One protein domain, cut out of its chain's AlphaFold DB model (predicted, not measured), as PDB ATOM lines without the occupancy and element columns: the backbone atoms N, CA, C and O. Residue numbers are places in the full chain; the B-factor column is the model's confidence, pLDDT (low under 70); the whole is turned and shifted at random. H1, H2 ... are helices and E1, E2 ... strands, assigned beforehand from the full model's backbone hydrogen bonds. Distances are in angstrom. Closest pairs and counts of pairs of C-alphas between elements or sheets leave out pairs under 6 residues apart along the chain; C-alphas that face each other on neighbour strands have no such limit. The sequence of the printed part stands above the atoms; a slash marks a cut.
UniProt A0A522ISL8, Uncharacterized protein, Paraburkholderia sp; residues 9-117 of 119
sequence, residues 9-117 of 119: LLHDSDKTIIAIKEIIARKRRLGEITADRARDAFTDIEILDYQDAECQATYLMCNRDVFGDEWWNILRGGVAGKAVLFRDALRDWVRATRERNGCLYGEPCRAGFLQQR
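AT A GLANCE: This is residues 9 to 117 of the 119 residues of an uncharacterized protein of Paraburkholderia sp (UniProt A0A522ISL8). The model is a broad V, with the helical hairpin of H1 and H2 as one arm, the single helix H5 as the other, and the small two-stranded ribbon of E1 and E2 where the arms come together. H3 and the short H4 lie on the inner side of the H1 and H2 arm, with H4 packed on H1 and a gap left between them and H5, and residues 102 to 117, with no named element, follow the far end of H5. The printed part has 109 residues with five named helices and two named strands, in the order E1, H1, H2, H3, H4, E2, H5; the sheet has the order E1 - E2, is antiparallel, and the class is mostly helix. The whole is compact, with a radius of gyration of the C-alphas of 15.2 A and spans of 44 by 38 by 25 A.

HOW THE PARTS SIT: E1, residues 9 to 11, is the antiparallel neighbour of E2, residues 77 to 80, at 150 degrees between their directions. N 10 and O 78, at 2.9 A, and N 78 and O 10, at 2.8 A, are within hydrogen-bond range. H1, residues 13 to 30, and H2, residues 35 to 46, form a helical hairpin: they touch, closest at the C-alphas of Ile 24 and Ala 38, 6.0 A apart, and run opposite ways at a shallow tilt of 3 degrees. H3, residues 53 to 62, is close to H1 but not clearly touching, the closest C-alphas being those of Ser 13 and Ala 53, 7.1 A apart. H4, residues 64 to 67, touches H1 with H1's residues 23 to 27 alone, closest at the C-alphas of Ile 24 and Val 66, 6.9 A apart. H5, residues 86 to 101, touches no helix and is apart from H1, H2, H3 and H4. Its closest C-alpha to E2 is that of Phe 86, 5.0 A from that of Gly 78. Every O i to N i+4 pair is within hydrogen-bond range in H1, H2, H3 and H5; H4 is too short for such a pair.

IN THESE COORDINATES: E1 begins at C-alpha 9, (221.349, 192.318, 283.037). H1 begins at C-alpha 13, (218.039, 201.117, 275.426), and is 25.7 A long from first to last C-alpha; H2 measures 16.8 A and H3 14.2 A. H4 spans 4.9 A, E1 6.2 A and E2 9.7 A. H5 is 22.0 A long and ends at C-alpha 101, (205.835, 190.927, 296.281).

THE WHOLE: The two C-alphas farthest apart are those of Arg 29 and Arg 117, 46.0 A. The printed part has no cut, and no link between named elements is long. Mean pLDDT of the printed part is 82.6; residues 49 to 51 and 105 to 117 are under 70.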
ATOM      1  N   LEU A   9     222.246 191.904 284.114       73.50
ATOM      2  CA  LEU A   9     221.349 192.318 283.037       73.50
ATOM      3  C   LEU A   9     221.891 193.618 282.443       73.50
ATOM      4  O   LEU A   9     221.955 194.637 283.126       73.50
ATOM      5  N   LEU A  10     222.297 193.565 281.179       79.69
ATOM      6  CA  LEU A  10     222.723 194.726 280.411       79.69
ATOM      7  C   LEU A  10     221.562 195.136 279.520       79.69
ATOM      8  O   LEU A  10     221.237 194.430 278.568       79.69
ATOM      9  N   HIS A  11     220.912 196.243 279.853       84.38
ATOM     10  CA  HIS A  11     219.830 196.795 279.048       84.38
ATOM     11  C   HIS A  11     220.400 197.543 277.838       84.38
ATOM     12  O   HIS A  11     221.349 198.314 277.955       84.38
ATOM     13  N   ASP A  12     219.833 197.267 276.666       87.12
ATOM     14  CA  ASP A  12     220.133 197.955 275.413       87.12
ATOM     15  C   ASP A  12     218.952 198.874 275.104       87.12
ATOM     16  O   ASP A  12     217.914 198.452 274.573       87.12
ATOM     17  N   SER A  13     219.096 200.123 275.535       85.62
ATOM     18  CA  SER A  13     218.039 201.117 275.426       85.62
ATOM     19  C   SER A  13     217.667 201.417 273.975       85.62
ATOM     20  O   SER A  13     216.486 201.358 273.626       85.62
ATOM     21  N   ASP A  14     218.654 201.655 273.111       87.69
ATOM     22  CA  ASP A  14     218.407 202.018 271.716       87.69
ATOM     23  C   ASP A  14     217.603 200.929 271.009       87.69
ATOM     24  O   ASP A  14     216.579 201.202 270.375       87.69
ATOM     25  N   LYS A  15     217.996 199.659 271.188       89.25
ATOM     26  CA  LYS A  15     217.228 198.538 270.632       89.25
ATOM     27  C   LYS A  15     215.837 198.423 271.239       89.25
ATOM     28  O   LYS A  15     214.912 198.000 270.543       89.25
ATOM     29  N   THR A  16     215.675 198.763 272.514       90.38
ATOM     30  CA  THR A  16     214.362 198.758 273.168       90.38
ATOM     31  C   THR A  16     213.447 199.812 272.554       90.38
ATOM     32  O   THR A  16     212.318 199.497 272.181       90.38
ATOM     33  N   ILE A  17     213.935 201.035 272.368       90.31
ATOM     34  CA  ILE A  17     213.161 202.129 271.773       90.31
ATOM     35  C   ILE A  17     212.814 201.827 270.320       90.31
ATOM     36  O   ILE A  17     211.674 202.041 269.910       90.31
ATOM     37  N   ILE A  18     213.757 201.280 269.548       91.56
ATOM     38  CA  ILE A  18     213.484 200.822 268.181       91.56
ATOM     39  C   ILE A  18     212.340 199.801 268.195       91.56
ATOM     40  O   ILE A  18     211.357 199.982 267.479       91.56
ATOM     41  N   ALA A  19     212.404 198.788 269.067       93.75
ATOM     42  CA  ALA A  19     211.351 197.780 269.178       93.75
ATOM     43  C   ALA A  19     209.990 198.383 269.580       93.75
ATOM     44  O   ALA A  19     208.957 197.987 269.036       93.75
ATOM     45  N   ILE A  20     209.973 199.356 270.496       94.19
ATOM     46  CA  ILE A  20     208.761 200.091 270.892       94.19
ATOM     47  C   ILE A  20     208.141 200.793 269.680       94.19
ATOM     48  O   ILE A  20     206.967 200.579 269.369       94.19
ATOM     49  N   LYS A  21     208.941 201.585 268.958       94.56
ATOM     50  CA  LYS A  21     208.500 202.345 267.781       94.56
ATOM     51  C   LYS A  21     207.992 201.430 266.667       94.56
ATOM     52  O   LYS A  21     206.957 201.712 266.061       94.56
ATOM     53  N   GLU A  22     208.667 200.306 266.430       96.19
ATOM     54  CA  GLU A  22     208.241 199.288 265.462       96.19
ATOM     55  C   GLU A  22     206.876 198.683 265.818       96.19
ATOM     56  O   GLU A  22     206.032 198.502 264.936       96.19
ATOM     57  N   ILE A  23     206.626 198.395 267.101       95.88
ATOM     58  CA  ILE A  23     205.333 197.869 267.559       95.88
ATOM     59  C   ILE A  23     204.225 198.902 267.347       95.88
ATOM     60  O   ILE A  23     203.185 198.544 266.790       95.88
ATOM     61  N   ILE A  24     204.448 200.167 267.725       95.69
ATOM     62  CA  ILE A  24     203.465 201.246 267.523       95.69
ATOM     63  C   ILE A  24     203.135 201.376 266.029       95.69
ATOM     64  O   ILE A  24     201.964 201.334 265.640       95.69
ATOM     65  N   ALA A  25     204.160 201.458 265.174       95.94
ATOM     66  CA  ALA A  25     203.991 201.565 263.727       95.94
ATOM     67  C   ALA A  25     203.240 200.357 263.140       95.94
ATOM     68  O   ALA A  25     202.325 200.522 262.326       95.94
ATOM     69  N   ARG A  26     203.573 199.137 263.580       96.88
ATOM     70  CA  ARG A  26     202.897 197.908 263.147       96.88
ATOM     71  C   ARG A  26     201.428 197.904 263.556       96.88
ATOM     72  O   ARG A  26     200.580 197.661 262.701       96.88
ATOM     73  N   LYS A  27     201.118 198.187 264.823       95.69
ATOM     74  CA  LYS A  27     199.735 198.229 265.322       95.69
ATOM     75  C   LYS A  27     198.906 199.279 264.594       95.69
ATOM     76  O   LYS A  27     197.780 199.000 264.188       95.69
ATOM     77  N   ARG A  28     199.485 200.457 264.339       95.62
ATOM     78  CA  ARG A  28     198.827 201.503 263.548       95.62
ATOM     79  C   ARG A  28     198.534 201.041 262.123       95.62
ATOM     80  O   ARG A  28     197.437 201.298 261.624       95.62
ATOM     81  N   ARG A  29     199.493 200.369 261.477       96.25
ATOM     82  CA  ARG A  29     199.342 199.820 260.119       96.25
ATOM     83  C   ARG A  29     198.255 198.747 260.050       96.25
ATOM     84  O   ARG A  29     197.545 198.684 259.056       96.25
ATOM     85  N   LEU A  30     198.129 197.927 261.091       96.31
ATOM     86  CA  LEU A  30     197.108 196.880 261.200       96.31
ATOM     87  C   LEU A  30     195.729 197.413 261.632       96.31
ATOM     88  O   LEU A  30     194.766 196.657 261.629       96.31
ATOM     89  N   GLY A  31     195.615 198.699 261.983       93.94
ATOM     90  CA  GLY A  31     194.363 199.297 262.457       93.94
ATOM     91  C   GLY A  31     193.982 198.901 263.887       93.94
ATOM     92  O   GLY A  31     192.857 199.150 264.301       93.94
ATOM     93  N   GLU A  32     194.909 198.313 264.647       95.75
ATOM     94  CA  GLU A  32     194.687 197.898 266.041       95.75
ATOM     95  C   GLU A  32     194.640 199.090 267.009       95.75
ATOM     96  O   GLU A  32     194.066 198.988 268.089       95.75
ATOM     97  N   ILE A  33     195.251 200.216 266.627       96.25
ATOM     98  CA  ILE A  33     195.230 201.481 267.370       96.25
ATOM     99  C   ILE A  33     194.936 202.651 266.424       96.25
ATOM    100  O   ILE A  33     195.264 202.607 265.232       96.25
ATOM    101  N   THR A  34     194.341 203.716 266.963       96.75
ATOM    102  CA  THR A  34     194.029 204.939 266.208       96.75
ATOM    103  C   THR A  34     195.292 205.740 265.872       96.75
ATOM    104  O   THR A  34     196.368 205.514 266.427       96.75
ATOM    105  N   ALA A  35     195.173 206.689 264.937       95.56
ATOM    106  CA  ALA A  35     196.272 207.596 264.598       95.56
ATOM    107  C   ALA A  35     196.684 208.470 265.792       95.56
ATOM    108  O   ALA A  35     197.878 208.588 266.058       95.56
ATOM    109  N   ASP A  36     195.709 209.005 266.529       96.50
ATOM    110  CA  ASP A  36     195.964 209.824 267.718       96.50
ATOM    111  C   ASP A  36     196.641 208.995 268.809       96.50
ATOM    112  O   ASP A  36     197.687 209.386 269.317       96.50
ATOM    113  N   ARG A  37     196.163 207.767 269.059       95.44
ATOM    114  CA  ARG A  37     196.785 206.885 270.051       95.44
ATOM    115  C   ARG A  37     198.230 206.530 269.702       95.44
ATOM    116  O   ARG A  37     199.082 206.475 270.585       95.44
ATOM    117  N   ALA A  38     198.509 206.287 268.420       94.19
ATOM    118  CA  ALA A  38     199.868 206.050 267.946       94.19
ATOM    119  C   ALA A  38     200.754 207.293 268.127       94.19
ATOM    120  O   ALA A  38     201.902 207.155 268.542       94.19
ATOM    121  N   ARG A  39     200.231 208.492 267.845       94.56
ATOM    122  CA  ARG A  39     200.938 209.765 268.039       94.56
ATOM    123  C   ARG A  39     201.271 210.014 269.508       94.56
ATOM    124  O   ARG A  39     202.403 210.400 269.797       94.56
ATOM    125  N   ASP A  40     200.317 209.788 270.402       94.00
ATOM    126  CA  ASP A  40     200.512 209.943 271.844       94.00
ATOM    127  C   ASP A  40     201.601 208.981 272.325       94.00
ATOM    128  O   ASP A  40     202.600 209.413 272.890       94.00
ATOM    129  N   ALA A  41     201.498 207.696 271.960       91.50
ATOM    130  CA  ALA A  41     202.508 206.699 272.306       91.50
ATOM    131  C   ALA A  41     203.906 207.068 271.774       91.50
ATOM    132  O   ALA A  41     204.889 206.912 272.496       91.50
ATOM    133  N   PHE A  42     204.007 207.580 270.541       91.06
ATOM    134  CA  PHE A  42     205.273 208.065 269.981       91.06
ATOM    135  C   PHE A  42     205.819 209.282 270.730       91.06
ATOM    136  O   PHE A  42     207.020 209.382 270.921       91.06
ATOM    137  N   THR A  43     204.960 210.207 271.147       90.31
ATOM    138  CA  THR A  43     205.389 211.418 271.859       90.31
ATOM    139  C   THR A  43     205.898 211.063 273.253       90.31
ATOM    140  O   THR A  43     206.968 211.514 273.652       90.31
ATOM    141  N   ASP A  44     205.178 210.189 273.951       88.69
ATOM    142  CA  ASP A  44     205.519 209.732 275.295       88.69
ATOM    143  C   ASP A  44     206.860 208.980 275.344       88.69
ATOM    144  O   ASP A  44     207.612 209.132 276.302       88.69
ATOM    145  N   ILE A  45     207.199 208.187 274.315       86.88
ATOM    146  CA  ILE A  45     208.504 207.503 274.277       86.88
ATOM    147  C   ILE A  45     209.663 208.471 274.008       86.88
ATOM    148  O   ILE A  45     210.776 208.216 274.459       86.88
ATOM    149  N   GLU A  46     209.424 209.586 273.312       83.12
ATOM    150  CA  GLU A  46     210.471 210.566 272.988       83.12
ATOM    151  C   GLU A  46     210.870 211.449 274.181       83.12
ATOM    152  O   GLU A  46     211.971 212.003 274.196       83.12
ATOM    153  N   ILE A  47     209.979 211.590 275.167       81.06
ATOM    154  CA  ILE A  47     210.196 212.398 276.378       81.06
ATOM    155  C   ILE A  47     210.789 211.601 277.547       81.06
ATOM    156  O   ILE A  47     211.120 212.193 278.575       81.06
ATOM    157  N   LEU A  48     210.898 210.276 277.427       75.81
ATOM    158  CA  LEU A  48     211.477 209.434 278.470       75.81
ATOM    159  C   LEU A  48     212.988 209.621 278.553       75.81
ATOM    160  O   LEU A  48     213.660 209.834 277.543       75.81
ATOM    161  N   ASP A  49     213.532 209.473 279.762       68.19
ATOM    162  CA  ASP A  49     214.974 209.323 279.918       68.19
ATOM    163  C   ASP A  49     215.403 208.024 279.233       68.19
ATOM    164  O   ASP A  49     215.073 206.910 279.654       68.19
ATOM    165  N   TYR A  50     216.119 208.196 278.128       65.88
ATOM    166  CA  TYR A  50     216.554 207.125 277.259       65.88
ATOM    167  C   TYR A  50     217.398 206.100 278.012       65.88
ATOM    168  O   TYR A  50     217.405 204.950 277.612       65.88
ATOM    169  N   GLN A  51     218.102 206.430 279.091       67.56
ATOM    170  CA  GLN A  51     219.089 205.502 279.656       67.56
ATOM    171  C   GLN A  51     218.545 204.560 280.737       67.56
ATOM    172  O   GLN A  51     219.256 203.637 281.137       67.56
ATOM    173  N   ASP A  52     217.299 204.741 281.182       78.50
ATOM    174  CA  ASP A  52     216.750 203.988 282.308       78.50
ATOM    175  C   ASP A  52     215.757 202.886 281.889       78.50
ATOM    176  O   ASP A  52     214.664 203.131 281.365       78.50
ATOM    177  N   ALA A  53     216.131 201.638 282.186       78.69
ATOM    178  CA  ALA A  53     215.301 200.457 281.976       78.69
ATOM    179  C   ALA A  53     214.001 200.488 282.797       78.69
ATOM    180  O   ALA A  53     212.980 199.969 282.339       78.69
ATOM    181  N   GLU A  54     214.019 201.078 283.996       78.62
ATOM    182  CA  GLU A  54     212.842 201.182 284.863       78.62
ATOM    183  C   GLU A  54     211.809 202.151 284.276       78.62
ATOM    184  O   GLU A  54     210.622 201.815 284.195       78.62
ATOM    185  N   CYS A  55     212.257 203.304 283.774       81.88
ATOM    186  CA  CYS A  55     211.407 204.243 283.042       81.88
ATOM    187  C   CYS A  55     210.760 203.591 281.809       81.88
ATOM    188  O   CYS A  55     209.545 203.691 281.619       81.88
ATOM    189  N   GLN A  56     211.533 202.857 281.002       86.31
ATOM    190  CA  GLN A  56     211.003 202.172 279.817       86.31
ATOM    191  C   GLN A  56     210.023 201.047 280.173       86.31
ATOM    192  O   GLN A  56     208.981 200.908 279.530       86.31
ATOM    193  N   ALA A  57     210.312 200.265 281.215       85.69
ATOM    194  CA  ALA A  57     209.392 199.256 281.735       85.69
ATOM    195  C   ALA A  57     208.070 199.886 282.194       85.69
ATOM    196  O   ALA A  57     206.992 199.414 281.830       85.69
ATOM    197  N   THR A  58     208.151 200.981 282.952       83.31
ATOM    198  CA  THR A  58     206.987 201.721 283.455       83.31
ATOM    199  C   THR A  58     206.137 202.251 282.311       83.31
ATOM    200  O   THR A  58     204.927 202.037 282.293       83.31
ATOM    201  N   TYR A  59     206.763 202.854 281.301       89.31
ATOM    202  CA  TYR A  59     206.072 203.306 280.101       89.31
ATOM    203  C   TYR A  59     205.307 202.175 279.404       89.31
ATOM    204  O   TYR A  59     204.121 202.327 279.099       89.31
ATOM    205  N   LEU A  60     205.945 201.020 279.197       90.56
ATOM    206  CA  LEU A  60     205.287 199.873 278.575       90.56
ATOM    207  C   LEU A  60     204.095 199.377 279.410       90.56
ATOM    208  O   LEU A  60     203.046 199.051 278.854       90.56
ATOM    209  N   MET A  61     204.235 199.356 280.739       86.75
ATOM    210  CA  MET A  61     203.164 198.978 281.666       86.75
ATOM    211  C   MET A  61     201.993 199.970 281.663       86.75
ATOM    212  O   MET A  61     200.845 199.543 281.782       86.75
ATOM    213  N   CYS A  62     202.258 201.266 281.501       85.94
ATOM    214  CA  CYS A  62     201.222 202.296 281.392       85.94
ATOM    215  C   CYS A  62     200.480 202.253 280.045       85.94
ATOM    216  O   CYS A  62     199.347 202.713 279.952       85.94
ATOM    217  N   ASN A  63     201.085 201.662 279.013       89.75
ATOM    218  CA  ASN A  63     200.553 201.590 277.651       89.75
ATOM    219  C   ASN A  63     200.175 200.145 277.260       89.75
ATOM    220  O   ASN A  63     200.446 199.682 276.148       89.75
ATOM    221  N   ARG A  64     199.554 199.398 278.184       89.06
ATOM    222  CA  ARG A  64     199.179 197.979 277.997       89.06
ATOM    223  C   ARG A  64     198.244 197.721 276.817       89.06
ATOM    224  O   ARG A  64     198.314 196.653 276.220       89.06
ATOM    225  N   ASP A  65     197.402 198.677 276.448       88.94
ATOM    226  CA  ASP A  65     196.569 198.600 275.243       88.94
ATOM    227  C   ASP A  65     197.425 198.481 273.961       88.94
ATOM    228  O   ASP A  65     197.098 197.741 273.026       88.94
ATOM    229  N   VAL A  66     198.587 199.135 273.948       91.94
ATOM    230  CA  VAL A  66     199.543 199.094 272.837       91.94
ATOM    231  C   VAL A  66     200.480 197.893 272.954       91.94
ATOM    232  O   VAL A  66     200.699 197.201 271.963       91.94
ATOM    233  N   PHE A  67     200.999 197.583 274.139       92.50
ATOM    234  CA  PHE A  67     202.110 196.629 274.287       92.50
ATOM    235  C   PHE A  67     201.729 195.260 274.863       92.50
ATOM    236  O   PHE A  67     202.501 194.309 274.743       92.50
ATOM    237  N   GLY A  68     200.525 195.132 275.417       88.00
ATOM    238  CA  GLY A  68     200.055 193.926 276.087       88.00
ATOM    239  C   GLY A  68     200.669 193.721 277.474       88.00
ATOM    240  O   GLY A  68     201.457 194.525 277.970       88.00
ATOM    241  N   ASP A  69     200.292 192.614 278.114       85.75
ATOM    242  CA  ASP A  69     200.697 192.307 279.491       85.75
ATOM    243  C   ASP A  69     202.127 191.759 279.607       85.75
ATOM    244  O   ASP A  69     202.741 191.864 280.670       85.75
ATOM    245  N   GLU A  70     202.670 191.199 278.522       85.88
ATOM    246  CA  GLU A  70     204.026 190.638 278.455       85.88
ATOM    247  C   GLU A  70     205.066 191.662 277.980       85.88
ATOM    248  O   GLU A  70     205.926 191.378 277.144       85.88
ATOM    249  N   TRP A  71     204.991 192.877 278.514       86.50
ATOM    250  CA  TRP A  71     205.847 193.999 278.124       86.50
ATOM    251  C   TRP A  71     207.355 193.705 278.238       86.50
ATOM    252  O   TRP A  71     208.155 194.250 277.479       86.50
ATOM    253  N   TRP A  72     207.764 192.800 279.133       85.19
ATOM    254  CA  TRP A  72     209.163 192.382 279.288       85.19
ATOM    255  C   TRP A  72     209.739 191.740 278.018       85.19
ATOM    256  O   TRP A  72     210.951 191.745 277.823       85.19
ATOM    257  N   ASN A  73     208.896 191.228 277.114       86.31
ATOM    258  CA  ASN A  73     209.331 190.712 275.814       86.31
ATOM    259  C   ASN A  73     209.777 191.819 274.847       86.31
ATOM    260  O   ASN A  73     210.304 191.507 273.777       86.31
ATOM    261  N   ILE A  74     209.543 193.087 275.183       89.75
ATOM    262  CA  ILE A  74     209.871 194.247 274.350       89.75
ATOM    263  C   ILE A  74     211.226 194.826 274.747       89.75
ATOM    264  O   ILE A  74     211.979 195.226 273.859       89.75
ATOM    265  N   LEU A  75     211.578 194.786 276.038       88.62
ATOM    266  CA  LEU A  75     212.905 195.192 276.497       88.62
ATOM    267  C   LEU A  75     213.998 194.368 275.796       88.62
ATOM    268  O   LEU A  75     213.878 193.154 275.577       88.62
ATOM    269  N   ARG A  76     215.075 195.052 275.416       88.12
ATOM    270  CA  ARG A  76     216.231 194.485 274.721       88.12
ATOM    271  C   ARG A  76     217.470 194.613 275.589       88.12
ATOM    272  O   ARG A  76     217.586 195.517 276.410       88.12
ATOM    273  N   GLY A  77     218.389 193.674 275.419       85.38
ATOM    274  CA  GLY A  77     219.584 193.605 276.239       85.38
ATOM    275  C   GLY A  77     220.325 192.286 276.104       85.38
ATOM    276  O   GLY A  77     220.025 191.465 275.233       85.38
ATOM    277  N   GLY A  78     221.286 192.086 276.996       82.88
ATOM    278  CA  GLY A  78     222.080 190.873 277.135       82.88
ATOM    279  C   GLY A  78     222.269 190.488 278.599       82.88
ATOM    280  O   GLY A  78     222.011 191.272 279.509       82.88
ATOM    281  N   VAL A  79     222.726 189.261 278.832       79.31
ATOM    282  CA  VAL A  79     223.108 188.789 280.167       79.31
ATOM    283  C   VAL A  79     224.620 188.618 280.185       79.31
ATOM    284  O   VAL A  79     225.156 187.752 279.497       79.31
ATOM    285  N   ALA A  80     225.330 189.441 280.954       77.62
ATOM    286  CA  ALA A  80     226.765 189.267 281.129       77.62
ATOM    287  C   ALA A  80     227.043 188.120 282.109       77.62
ATOM    288  O   ALA A  80     226.462 188.069 283.193       77.62
ATOM    289  N   GLY A  81     227.948 187.214 281.734       75.38
ATOM    290  CA  GLY A  81     228.390 186.101 282.582       75.38
ATOM    291  C   GLY A  81     227.567 184.811 282.472       75.38
ATOM    292  O   GLY A  81     227.927 183.827 283.111       75.38
ATOM    293  N   LYS A  82     226.507 184.770 281.648       71.44
ATOM    294  CA  LYS A  82     225.701 183.560 281.401       71.44
ATOM    295  C   LYS A  82     225.236 183.455 279.949       71.44
ATOM    296  O   LYS A  82     224.875 184.449 279.332       71.44
ATOM    297  N   ALA A  83     225.151 182.227 279.438       74.25
ATOM    298  CA  ALA A  83     224.551 181.914 278.140       74.25
ATOM    299  C   ALA A  83     223.021 181.768 278.257       74.25
ATOM    300  O   ALA A  83     222.465 180.696 278.032       74.25
ATOM    301  N   VAL A  84     222.339 182.839 278.673       79.56
ATOM    302  CA  VAL A  84     220.872 182.883 278.799       79.56
ATOM    303  C   VAL A  84     220.341 184.041 277.964       79.56
ATOM    304  O   VAL A  84     220.945 185.112 277.913       79.56
ATOM    305  N   LEU A  85     219.198 183.836 277.306       78.50
ATOM    306  CA  LEU A  85     218.527 184.906 276.579       78.50
ATOM    307  C   LEU A  85     218.039 185.970 277.566       78.50
ATOM    308  O   LEU A  85     217.359 185.655 278.540       78.50
ATOM    309  N   PHE A  86     218.323 187.240 277.272       80.06
ATOM    310  CA  PHE A  86     217.892 188.377 278.092       80.06
ATOM    311  C   PHE A  86     216.393 188.345 278.406       80.06
ATOM    312  O   PHE A  86     215.995 188.529 279.553       80.06
ATOM    313  N   ARG A  87     215.571 188.012 277.402       81.44
ATOM    314  CA  ARG A  87     214.122 187.826 277.551       81.44
ATOM    315  C   ARG A  87     213.779 186.830 278.656       81.44
ATOM    316  O   ARG A  87     212.896 187.094 279.463       81.44
ATOM    317  N   ASP A  88     214.447 185.681 278.669       82.12
ATOM    318  CA  ASP A  88     214.129 184.605 279.605       82.12
ATOM    319  C   ASP A  88     214.580 184.985 281.019       82.12
ATOM    320  O   ASP A  88     213.804 184.845 281.960       82.12
ATOM    321  N   ALA A  89     215.765 185.589 281.157       80.56
ATOM    322  CA  ALA A  89     216.241 186.110 282.437       80.56
ATOM    323  C   ALA A  89     215.314 187.200 283.009       80.56
ATOM    324  O   ALA A  89     215.003 187.191 284.200       80.56
ATOM    325  N   LEU A  90     214.833 188.115 282.162       81.19
ATOM    326  CA  LEU A  90     213.916 189.173 282.573       81.19
ATOM    327  C   LEU A  90     212.527 188.624 282.929       81.19
ATOM    328  O   LEU A  90     211.951 189.028 283.937       81.19
ATOM    329  N   ARG A  91     212.002 187.668 282.152       84.12
ATOM    330  CA  ARG A  91     210.746 186.973 282.467       84.12
ATOM    331  C   ARG A  91     210.829 186.286 283.828       84.12
ATOM    332  O   ARG A  91     209.913 186.424 284.639       84.12
ATOM    333  N   ASP A  92     211.917 185.568 284.081       83.75
ATOM    334  CA  ASP A  92     212.114 184.837 285.329       83.75
ATOM    335  C   ASP A  92     212.253 185.807 286.515       83.75
ATOM    336  O   ASP A  92     211.668 185.573 287.573       83.75
ATOM    337  N   TRP A  93     212.920 186.951 286.321       81.56
ATOM    338  CA  TRP A  93     212.967 188.032 287.308       81.56
ATOM    339  C   TRP A  93     211.591 188.637 287.603       81.56
ATOM    340  O   TRP A  93     211.227 188.780 288.774       81.56
ATOM    341  N   VAL A  94     210.802 188.958 286.571       81.62
ATOM    342  CA  VAL A  94     209.438 189.492 286.727       81.62
ATOM    343  C   VAL A  94     208.572 188.500 287.496       81.62
ATOM    344  O   VAL A  94     207.882 188.879 288.445       81.62
ATOM    345  N   ARG A  95     208.633 187.219 287.117       84.88
ATOM    346  CA  ARG A  95     207.887 186.146 287.773       84.88
ATOM    347  C   ARG A  95     208.279 186.023 289.244       84.88
ATOM    348  O   ARG A  95     207.401 186.113 290.096       84.88
ATOM    349  N   ALA A  96     209.570 185.894 289.544       83.12
ATOM    350  CA  ALA A  96     210.062 185.770 290.916       83.12
ATOM    351  C   ALA A  96     209.714 187.001 291.771       83.12
ATOM    352  O   ALA A  96     209.377 186.878 292.951       83.12
ATOM    353  N   THR A  97     209.756 188.199 291.182       81.62
ATOM    354  CA  THR A  97     209.394 189.445 291.870       81.62
ATOM    355  C   THR A  97     207.902 189.486 292.189       81.62
ATOM    356  O   THR A  97     207.536 189.769 293.328       81.62
ATOM    357  N   ARG A  98     207.033 189.132 291.234       84.19
ATOM    358  CA  ARG A  98     205.584 189.033 291.470       84.19
ATOM    359  C   ARG A  98     205.232 187.935 292.475       84.19
ATOM    360  O   ARG A  98     204.395 188.171 293.334       84.19
ATOM    361  N   GLU A  99     205.883 186.774 292.426       83.12
ATOM    362  CA  GLU A  99     205.685 185.698 293.413       83.12
ATOM    363  C   GLU A  99     206.076 186.141 294.832       83.12
ATOM    364  O   GLU A  99     205.456 185.726 295.806       83.12
ATOM    365  N   ARG A 100     207.080 187.015 294.966       80.12
ATOM    366  CA  ARG A 100     207.563 187.500 296.267       80.12
ATOM    367  C   ARG A 100     206.788 188.704 296.815       80.12
ATOM    368  O   ARG A 100     206.637 188.826 298.038       80.12
ATOM    369  N   ASN A 101     206.371 189.607 295.932       78.06
ATOM    370  CA  ASN A 101     205.835 190.927 296.281       78.06
ATOM    371  C   ASN A 101     204.355 191.104 295.911       78.06
ATOM    372  O   ASN A 101     203.741 192.075 296.337       78.06
ATOM    373  N   GLY A 102     203.781 190.201 295.118       80.12
ATOM    374  CA  GLY A 102     202.404 190.260 294.620       80.12
ATOM    375  C   GLY A 102     202.226 191.097 293.358       80.12
ATOM    376  O   GLY A 102     201.337 190.819 292.554       80.12
ATOM    377  N   CYS A 103     203.086 192.092 293.160       75.94
ATOM    378  CA  CYS A 103     203.100 192.966 291.995       75.94
ATOM    379  C   CYS A 103     204.514 193.508 291.744       75.94
ATOM    380  O   CYS A 103     205.399 193.407 292.601       75.94
ATOM    381  N   LEU A 104     204.731 194.074 290.558       74.75
ATOM    382  CA  LEU A 104     205.890 194.928 290.309       74.75
ATOM    383  C   LEU A 104     205.646 196.342 290.850       74.75
ATOM    384  O   LEU A 104     204.511 196.725 291.145       74.75
ATOM    385  N   TYR A 105     206.717 197.123 290.974       66.62
ATOM    386  CA  TYR A 105     206.599 198.549 291.265       66.62
ATOM    387  C   TYR A 105     205.786 199.237 290.155       66.62
ATOM    388  O   TYR A 105     206.011 198.977 288.974       66.62
ATOM    389  N   GLY A 106     204.787 200.040 290.532       63.62
ATOM    390  CA  GLY A 106     203.849 200.678 289.597       63.62
ATOM    391  C   GLY A 106     202.673 199.807 289.126       63.62
ATOM    392  O   GLY A 106     201.735 200.335 288.533       63.62
ATOM    393  N   GLU A 107     202.650 198.501 289.416       69.81
ATOM    394  CA  GLU A 107     201.476 197.666 289.134       69.81
ATOM    395  C   GLU A 107     200.419 197.799 290.245       69.81
ATOM    396  O   GLU A 107     200.771 197.785 291.430       69.81
ATOM    397  N   PRO A 108     199.112 197.862 289.913       63.97
ATOM    398  CA  PRO A 108     198.068 197.783 290.926       63.97
ATOM    399  C   PRO A 108     198.187 196.443 291.661       63.97
ATOM    400  O   PRO A 108     198.129 195.370 291.052       63.97
ATOM    401  N   CYS A 109     198.390 196.505 292.978       60.72
ATOM    402  CA  CYS A 109     198.583 195.314 293.795       60.72
ATOM    403  C   CYS A 109     197.332 194.426 293.711       60.72
ATOM    404  O   CYS A 109     196.215 194.888 293.956       60.72
ATOM    405  N   ARG A 110     197.486 193.146 293.341       58.75
ATOM    406  CA  ARG A 110     196.343 192.225 293.258       58.75
ATOM    407  C   ARG A 110     195.746 192.045 294.656       58.75
ATOM    408  O   ARG A 110     196.433 191.580 295.562       58.75
ATOM    409  N   ALA A 111     194.457 192.354 294.803       52.47
ATOM    410  CA  ALA A 111     193.732 192.390 296.078       52.47
ATOM    411  C   ALA A 111     193.851 191.112 296.944       52.47
ATOM    412  O   ALA A 111     193.702 191.183 298.159       52.47
ATOM    413  N   GLY A 112     194.176 189.954 296.354       52.88
ATOM    414  CA  GLY A 112     194.371 188.692 297.081       52.88
ATOM    415  C   GLY A 112     195.757 188.484 297.713       52.88
ATOM    416  O   GLY A 112     195.902 187.607 298.558       52.88
ATOM    417  N   PHE A 113     196.782 189.261 297.344       51.50
ATOM    418  CA  PHE A 113     198.149 189.030 297.837       51.50
ATOM    419  C   PHE A 113     198.378 189.596 299.249       51.50
ATOM    420  O   PHE A 113     199.145 189.043 300.034       51.50
ATOM    421  N   LEU A 114     197.662 190.667 299.609       51.72
ATOM    422  CA  LEU A 114     197.711 191.253 300.953       51.72
ATOM    423  C   LEU A 114     196.999 190.379 302.001       51.72
ATOM    424  O   LEU A 114     197.424 190.355 303.151       51.72
ATOM    425  N   GLN A 115     195.980 189.603 301.608       50.81
ATOM    426  CA  GLN A 115     195.288 188.674 302.514       50.81
ATOM    427  C   GLN A 115     196.160 187.484 302.940       50.81
ATOM    428  O   GLN A 115     196.007 186.997 304.054       50.81
ATOM    429  N   GLN A 116     197.109 187.039 302.107       49.91
ATOM    430  CA  GLN A 116     197.979 185.896 302.425       49.91
ATOM    431  C   GLN A 116     199.141 186.233 303.373       49.91
ATOM    432  O   GLN A 116     199.759 185.326 303.918       49.91
ATOM    433  N   ARG A 117     199.460 187.519 303.569       52.09
ATOM    434  CA  ARG A 117     200.510 187.968 304.504       52.09
ATOM    435  C   ARG A 117     199.976 188.496 305.836       52.09
ATOM    436  O   ARG A 117     200.774 188.852 306.696       52.09
TER     437      ARG A 117